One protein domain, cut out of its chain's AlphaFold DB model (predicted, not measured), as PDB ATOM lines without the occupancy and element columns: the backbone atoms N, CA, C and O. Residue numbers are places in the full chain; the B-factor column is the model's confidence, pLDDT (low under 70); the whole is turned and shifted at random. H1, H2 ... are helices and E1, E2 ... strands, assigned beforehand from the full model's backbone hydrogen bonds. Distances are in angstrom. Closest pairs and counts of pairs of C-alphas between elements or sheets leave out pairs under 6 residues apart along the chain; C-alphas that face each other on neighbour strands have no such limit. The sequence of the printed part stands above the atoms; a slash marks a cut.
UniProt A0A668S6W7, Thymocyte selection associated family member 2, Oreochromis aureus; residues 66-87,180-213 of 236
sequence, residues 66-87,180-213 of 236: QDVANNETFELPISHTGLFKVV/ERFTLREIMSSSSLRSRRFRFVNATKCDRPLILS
ATOM      1  N   GLN A  66     182.403 104.361 229.165       93.25
ATOM      2  CA  GLN A  66     181.522 103.264 229.555       93.25
ATOM      3  C   GLN A  66     180.598 103.709 230.692       93.25
ATOM      4  O   GLN A  66     181.081 104.107 231.751       93.25
ATOM      5  N   ASP A  67     179.284 103.613 230.492       91.19
ATOM      6  CA  ASP A  67     178.283 103.821 231.543       91.19
ATOM      7  C   ASP A  67     178.306 102.645 232.528       91.19
ATOM      8  O   ASP A  67     178.122 101.485 232.158       91.19
ATOM      9  N   VAL A  68     178.547 102.953 233.804       90.25
ATOM     10  CA  VAL A  68     178.680 101.955 234.876       90.25
ATOM     11  C   VAL A  68     177.368 101.201 235.134       90.25
ATOM     12  O   VAL A  68     177.396 100.057 235.580       90.25
ATOM     13  N   ALA A  69     176.211 101.807 234.859       88.50
ATOM     14  CA  ALA A  69     174.912 101.222 235.175       88.50
ATOM     15  C   ALA A  69     174.459 100.166 234.157       88.50
ATOM     16  O   ALA A  69     173.797  99.200 234.533       88.50
ATOM     17  N   ASN A  70     174.765 100.355 232.871       89.31
ATOM     18  CA  ASN A  70     174.284  99.483 231.792       89.31
ATOM     19  C   ASN A  70     175.395  98.917 230.892       89.31
ATOM     20  O   ASN A  70     175.087  98.122 230.007       89.31
ATOM     21  N   ASN A  71     176.662  99.271 231.132       89.38
ATOM     22  CA  ASN A  71     177.820  98.891 230.316       89.38
ATOM     23  C   ASN A  71     177.730  99.331 228.848       89.38
ATOM     24  O   ASN A  71     178.425  98.774 227.998       89.38
ATOM     25  N   GLU A  72     176.887 100.316 228.532       90.88
ATOM     26  CA  GLU A  72     176.895 100.923 227.208       90.88
ATOM     27  C   GLU A  72     178.156 101.762 227.041       90.88
ATOM     28  O   GLU A  72     178.535 102.540 227.921       90.88
ATOM     29  N   THR A  73     178.790 101.612 225.883       91.25
ATOM     30  CA  THR A  73     180.033 102.302 225.558       91.25
ATOM     31  C   THR A  73     179.827 103.203 224.354       91.25
ATOM     32  O   THR A  73     179.241 102.803 223.348       91.25
ATOM     33  N   PHE A  74     180.349 104.418 224.442       91.69
ATOM     34  CA  PHE A  74     180.469 105.343 223.322       91.69
ATOM     35  C   PHE A  74     181.853 105.981 223.336       91.69
ATOM     36  O   PHE A  74     182.576 105.918 224.327       91.69
ATOM     37  N   GLU A  75     182.240 106.599 222.229       92.62
ATOM     38  CA  GLU A  75     183.579 107.150 222.069       92.62
ATOM     39  C   GLU A  75     183.521 108.663 221.877       92.62
ATOM     40  O   GLU A  75     182.648 109.188 221.181       92.62
ATOM     41  N   LEU A  76     184.461 109.369 222.502       93.50
ATOM     42  CA  LEU A  76     184.635 110.804 222.342       93.50
ATOM     43  C   LEU A  76     186.019 111.125 221.788       93.50
ATOM     44  O   LEU A  76     187.008 110.550 222.242       93.50
ATOM     45  N   PRO A  77     186.127 112.077 220.847       94.00
ATOM     46  CA  PRO A  77     187.425 112.519 220.363       94.00
ATOM     47  C   PRO A  77     188.203 113.203 221.490       94.00
ATOM     48  O   PRO A  77     187.615 113.908 222.313       94.00
ATOM     49  N   ILE A  78     189.534 113.089 221.497       92.50
ATOM     50  CA  ILE A  78     190.366 113.755 222.517       92.50
ATOM     51  C   ILE A  78     190.254 115.293 222.483       92.50
ATOM     52  O   ILE A  78     190.581 115.978 223.450       92.50
ATOM     53  N   SER A  79     189.765 115.852 221.372       92.06
ATOM     54  CA  SER A  79     189.455 117.275 221.205       92.06
ATOM     55  C   SER A  79     188.088 117.688 221.767       92.06
ATOM     56  O   SER A  79     187.675 118.831 221.576       92.06
ATOM     57  N   HIS A  80     187.348 116.776 222.402       92.88
ATOM     58  CA  HIS A  80     186.061 117.084 223.014       92.88
ATOM     59  C   HIS A  80     186.214 118.142 224.118       92.88
ATOM     60  O   HIS A  80     187.055 118.016 225.005       92.88
ATOM     61  N   THR A  81     185.377 119.179 224.077       91.81
ATOM     62  CA  THR A  81     185.451 120.339 224.984       91.81
ATOM     63  C   THR A  81     184.536 120.228 226.203       91.81
ATOM     64  O   THR A  81     184.467 121.158 227.005       91.81
ATOM     65  N   GLY A  82     183.775 119.136 226.326       91.44
ATOM     66  CA  GLY A  82     182.945 118.883 227.498       91.44
ATOM     67  C   GLY A  82     183.784 118.695 228.757       91.44
ATOM     68  O   GLY A  82     184.923 118.229 228.706       91.44
ATOM     69  N   LEU A  83     183.193 119.082 229.884       92.50
ATOM     70  CA  LEU A  83     183.814 119.013 231.199       92.50
ATOM     71  C   LEU A  83     183.224 117.876 232.027       92.50
ATOM     72  O   LEU A  83     182.025 117.583 231.946       92.50
ATOM     73  N   PHE A  84     184.078 117.307 232.866       92.44
ATOM     74  CA  PHE A  84     183.800 116.143 233.685       92.44
ATOM     75  C   PHE A  84     184.085 116.437 235.155       92.44
ATOM     76  O   PHE A  84     185.048 117.131 235.474       92.44
ATOM     77  N   LYS A  85     183.266 115.886 236.046       91.88
ATOM     78  CA  LYS A  85     183.470 115.915 237.500       91.88
ATOM     79  C   LYS A  85     183.811 114.526 238.000       91.88
ATOM     80  O   LYS A  85     183.190 113.561 237.557       91.88
ATOM     81  N   VAL A  86     184.764 114.435 238.923       91.25
ATOM     82  CA  VAL A  86     185.090 113.179 239.608       91.25
ATOM     83  C   VAL A  86     183.903 112.758 240.468       91.25
ATOM     84  O   VAL A  86     183.330 113.568 241.194       91.25
ATOM     85  N   VAL A  87     183.557 111.477 240.406       91.62
ATOM     86  CA  VAL A  87     182.608 110.850 241.324       91.62
ATOM     87  C   VAL A  87     183.396 110.323 242.530       91.62
ATOM     88  O   VAL A  87     184.371 109.588 242.332       91.62
ATOM     89  N   GLU A 180     185.447 120.904 241.133       87.25
ATOM     90  CA  GLU A 180     186.511 120.856 240.141       87.25
ATOM     91  C   GLU A 180     186.074 120.111 238.877       87.25
ATOM     92  O   GLU A 180     185.334 119.124 238.914       87.25
ATOM     93  N   ARG A 181     186.515 120.626 237.730       90.62
ATOM     94  CA  ARG A 181     186.093 120.163 236.414       90.62
ATOM     95  C   ARG A 181     187.313 119.903 235.565       90.62
ATOM     96  O   ARG A 181     188.181 120.763 235.473       90.62
ATOM     97  N   PHE A 182     187.308 118.764 234.894       91.75
ATOM     98  CA  PHE A 182     188.414 118.312 234.070       91.75
ATOM     99  C   PHE A 182     187.969 118.141 232.624       91.75
ATOM    100  O   PHE A 182     186.847 117.717 232.337       91.75
ATOM    101  N   THR A 183     188.864 118.456 231.703       93.25
ATOM    102  CA  THR A 183     188.787 118.070 230.294       93.25
ATOM    103  C   THR A 183     189.257 116.626 230.117       93.25
ATOM    104  O   THR A 183     190.025 116.108 230.929       93.25
ATOM    105  N   LEU A 184     188.884 115.972 229.008       94.06
ATOM    106  CA  LEU A 184     189.423 114.641 228.686       94.06
ATOM    107  C   LEU A 184     190.955 114.629 228.634       94.06
ATOM    108  O   LEU A 184     191.571 113.649 229.037       94.06
ATOM    109  N   ARG A 185     191.574 115.717 228.164       91.62
ATOM    110  CA  ARG A 185     193.032 115.826 228.088       91.62
ATOM    111  C   ARG A 185     193.669 115.772 229.474       91.62
ATOM    112  O   ARG A 185     194.583 114.985 229.671       91.62
ATOM    113  N   GLU A 186     193.167 116.556 230.424       91.50
ATOM    114  CA  GLU A 186     193.684 116.560 231.802       91.50
ATOM    115  C   GLU A 186     193.509 115.196 232.472       91.50
ATOM    116  O   GLU A 186     194.445 114.699 233.098       91.50
ATOM    117  N   ILE A 187     192.348 114.558 232.278       92.31
ATOM    118  CA  ILE A 187     192.089 113.213 232.806       92.31
ATOM    119  C   ILE A 187     193.102 112.227 232.228       92.31
ATOM    120  O   ILE A 187     193.763 111.522 232.983       92.31
ATOM    121  N   MET A 188     193.268 112.192 230.904       90.44
ATOM    122  CA  MET A 188     194.150 111.222 230.245       90.44
ATOM    123  C   MET A 188     195.635 111.466 230.534       90.44
ATOM    124  O   MET A 188     196.419 110.517 230.541       90.44
ATOM    125  N   SER A 189     196.025 112.706 230.829       86.44
ATOM    126  CA  SER A 189     197.392 113.054 231.229       86.44
ATOM    127  C   SER A 189     197.723 112.709 232.687       86.44
ATOM    128  O   SER A 189     198.899 112.694 233.038       86.44
ATOM    129  N   SER A 190     196.736 112.396 233.534       85.75
ATOM    130  CA  SER A 190     196.948 112.091 234.954       85.75
ATOM    131  C   SER A 190     196.620 110.634 235.279       85.75
ATOM    132  O   SER A 190     195.485 110.184 235.135       85.75
ATOM    133  N   SER A 191     197.602 109.877 235.779       82.44
ATOM    134  CA  SER A 191     197.392 108.490 236.230       82.44
ATOM    135  C   SER A 191     196.325 108.390 237.321       82.44
ATOM    136  O   SER A 191     195.463 107.523 237.252       82.44
ATOM    137  N   SER A 192     196.353 109.315 238.282       84.75
ATOM    138  CA  SER A 192     195.393 109.367 239.390       84.75
ATOM    139  C   SER A 192     193.964 109.694 238.956       84.75
ATOM    140  O   SER A 192     193.031 109.259 239.617       84.75
ATOM    141  N   LEU A 193     193.776 110.440 237.856       89.06
ATOM    142  CA  LEU A 193     192.449 110.739 237.317       89.06
ATOM    143  C   LEU A 193     191.940 109.596 236.437       89.06
ATOM    144  O   LEU A 193     190.755 109.295 236.485       89.06
ATOM    145  N   ARG A 194     192.810 108.919 235.675       88.50
ATOM    146  CA  ARG A 194     192.414 107.781 234.821       88.50
ATOM    147  C   ARG A 194     191.811 106.606 235.592       88.50
ATOM    148  O   ARG A 194     191.044 105.851 235.009       88.50
ATOM    149  N   SER A 195     192.127 106.452 236.876       86.31
ATOM    150  CA  SER A 195     191.538 105.417 237.733       86.31
ATOM    151  C   SER A 195     190.201 105.820 238.369       86.31
ATOM    152  O   SER A 195     189.650 105.050 239.152       86.31
ATOM    153  N   ARG A 196     189.678 107.021 238.079       91.19
ATOM    154  CA  ARG A 196     188.449 107.554 238.687       91.19
ATOM    155  C   ARG A 196     187.246 107.406 237.766       91.19
ATOM    156  O   ARG A 196     187.359 107.331 236.544       91.19
ATOM    157  N   ARG A 197     186.063 107.440 238.380       93.56
ATOM    158  CA  ARG A 197     184.783 107.577 237.679       93.56
ATOM    159  C   ARG A 197     184.425 109.049 237.510       93.56
ATOM    160  O   ARG A 197     184.732 109.866 238.380       93.56
ATOM    161  N   PHE A 198     183.727 109.376 236.426       93.56
ATOM    162  CA  PHE A 198     183.360 110.754 236.096       93.56
ATOM    163  C   PHE A 198     181.889 110.916 235.717       93.56
ATOM    164  O   PHE A 198     181.275 109.995 235.195       93.56
ATOM    165  N   ARG A 199     181.337 112.114 235.913       92.00
ATOM    166  CA  ARG A 199     180.053 112.547 235.334       92.00
ATOM    167  C   ARG A 199     180.254 113.733 234.407       92.00
ATOM    168  O   ARG A 199     181.162 114.538 234.613       92.00
ATOM    169  N   PHE A 200     179.364 113.888 233.433       90.12
ATOM    170  CA  PHE A 200     179.304 115.096 232.614       90.12
ATOM    171  C   PHE A 200     178.727 116.277 233.391       90.12
ATOM    172  O   PHE A 200     177.651 116.181 233.968       90.12
ATOM    173  N   VAL A 201     179.380 117.438 233.309       82.88
ATOM    174  CA  VAL A 201     178.967 118.649 234.044       82.88
ATOM    175  C   VAL A 201     177.647 119.255 233.539       82.88
ATOM    176  O   VAL A 201     177.006 119.991 234.276       82.88
ATOM    177  N   ASN A 202     177.216 118.953 232.311       67.75
ATOM    178  CA  ASN A 202     176.047 119.588 231.678       67.75
ATOM    179  C   ASN A 202     175.167 118.617 230.872       67.75
ATOM    180  O   ASN A 202     174.410 119.039 229.994       67.75
ATOM    181  N   ALA A 203     175.266 117.309 231.107       56.41
ATOM    182  CA  ALA A 203     174.489 116.373 230.314       56.41
ATOM    183  C   ALA A 203     173.056 116.277 230.849       56.41
ATOM    184  O   ALA A 203     172.766 115.503 231.752       56.41
ATOM    185  N   THR A 204     172.119 116.915 230.148       54.97
ATOM    186  CA  THR A 204     170.699 116.510 230.148       54.97
ATOM    187  C   THR A 204     170.493 115.037 229.742       54.97
ATOM    188  O   THR A 204     169.369 114.545 229.778       54.97
ATOM    189  N   LYS A 205     171.561 114.331 229.336       54.56
ATOM    190  CA  LYS A 205     171.556 112.966 228.798       54.56
ATOM    191  C   LYS A 205     172.279 111.911 229.649       54.56
ATOM    192  O   LYS A 205     172.053 110.736 229.397       54.56
ATOM    193  N   CYS A 206     173.146 112.275 230.599       57.38
ATOM    194  CA  CYS A 206     173.943 111.284 231.335       57.38
ATOM    195  C   CYS A 206     174.486 111.861 232.652       57.38
ATOM    196  O   CYS A 206     175.591 112.392 232.704       57.38
ATOM    197  N   ASP A 207     173.692 111.743 233.716       71.69
ATOM    198  CA  ASP A 207     174.127 111.982 235.106       71.69
ATOM    199  C   ASP A 207     174.793 110.732 235.725       71.69
ATOM    200  O   ASP A 207     175.068 110.635 236.920       71.69
ATOM    201  N   ARG A 208     175.019 109.704 234.903       85.31
ATOM    202  CA  ARG A 208     175.532 108.419 235.364       85.31
ATOM    203  C   ARG A 208     177.058 108.438 235.407       85.31
ATOM    204  O   ARG A 208     177.677 109.070 234.549       85.31
ATOM    205  N   PRO A 209     177.672 107.753 236.387       91.88
ATOM    206  CA  PRO A 209     179.113 107.580 236.419       91.88
ATOM    207  C   PRO A 209     179.614 106.857 235.167       91.88
ATOM    208  O   PRO A 209     179.052 105.844 234.748       91.88
ATOM    209  N   LEU A 210     180.702 107.374 234.614       93.62
ATOM    210  CA  LEU A 210     181.408 106.839 233.464       93.62
ATOM    211  C   LEU A 210     182.802 106.380 233.881       93.62
ATOM    212  O   LEU A 210     183.485 107.072 234.643       93.62
ATOM    213  N   ILE A 211     183.237 105.251 233.331       93.62
ATOM    214  CA  ILE A 211     184.646 104.853 233.305       93.62
ATOM    215  C   ILE A 211     185.223 105.350 231.983       93.62
ATOM    216  O   ILE A 211     184.647 105.116 230.918       93.62
ATOM    217  N   LEU A 212     186.335 106.079 232.064       93.69
ATOM    218  CA  LEU A 212     186.992 106.679 230.909       93.69
ATOM    219  C   LEU A 212     188.286 105.928 230.613       93.69
ATOM    220  O   LEU A 212     189.191 105.893 231.442       93.69
ATOM    221  N   SER A 213     188.389 105.357 229.417       90.69
ATOM    222  CA  SER A 213     189.554 104.579 228.993       90.69
ATOM    223  C   SER A 213     190.160 105.165 227.718       90.69
ATOM    224  O   SER A 213     189.419 105.437 226.767       90.69
TER     225      SER A 213
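Overview. This is residues 66 to 87 and 180 to 213 of the 236 residues of the protein "Thymocyte selection associated family member 2" of Oreochromis aureus (UniProt A0A668S6W7). A small sheet of three strands, E2, E3 and E4, has residues 68 to 83, with E1 among them, arching over it from its E4 edge to its E2 edge. Two short helices, H1 and H2, form a corner at one end of the sheet, and the loop of residues 201 to 209 lies at the other. The 56 printed residues run E1, E2, H1, H2, E3, E4; the sheet's order is E2, E3, E4, antiparallel, and the class is mixed, helices and strands, with under half of the residues in named elements. The whole is compact, with a radius of gyration of the C-alphas of 10.4 A, and rounded, spanning 27 by 21 by 20 A.

Along the chain. E1, residues 73 to 77, begins at C-alpha 73 (180.033, 102.302, 225.558) and is 13.6 A long. E2 is residues 84 to 86, 6.7 A. H1 is residues 184 to 189, 8.5 A, and H2 residues 191 to 194, 5.2 A. E3, residues 197 to 200, is 10.6 A; E4, residues 210 to 213, is 9.6 A and ends at C-alpha 213 (189.554, 104.579, 228.993).

Arrangement. E2 and E3 are antiparallel at 144 degrees, with N 85 and O 199 2.9 A apart. E3 and E4, a hairpin, are antiparallel at 111 degrees, with N 210 and O 198 2.7 A apart. Residues 66 to 67 pair antiparallel with residues 210 to 211 of E4. E1 pairs with no named strand; it is near E4, with 6 pairs of C-alphas within 10 A. H1 only grazes the sheet, with residues 184 to 188; H2 only grazes it too, with residues 193 to 194. H1 and H2 only just touch, only at the corner, with 3 pairs of C-alphas within 8 A; the closest, Ile 187 and Leu 193, are 5.2 A apart. Every O i to N i+4 pair in H1 is within hydrogen-bond range; H2 is too short for one.

Size, cuts and confidence. The C-alphas farthest apart, of Ser 191 and Thr 204, are 28.5 A apart. Residues 88 to 179 are not printed; C-alphas 87 and 180 are 10.8 A apart across the cut. Of the links printed whole, none is long. Residues 202 to 206 are under pLDDT 70.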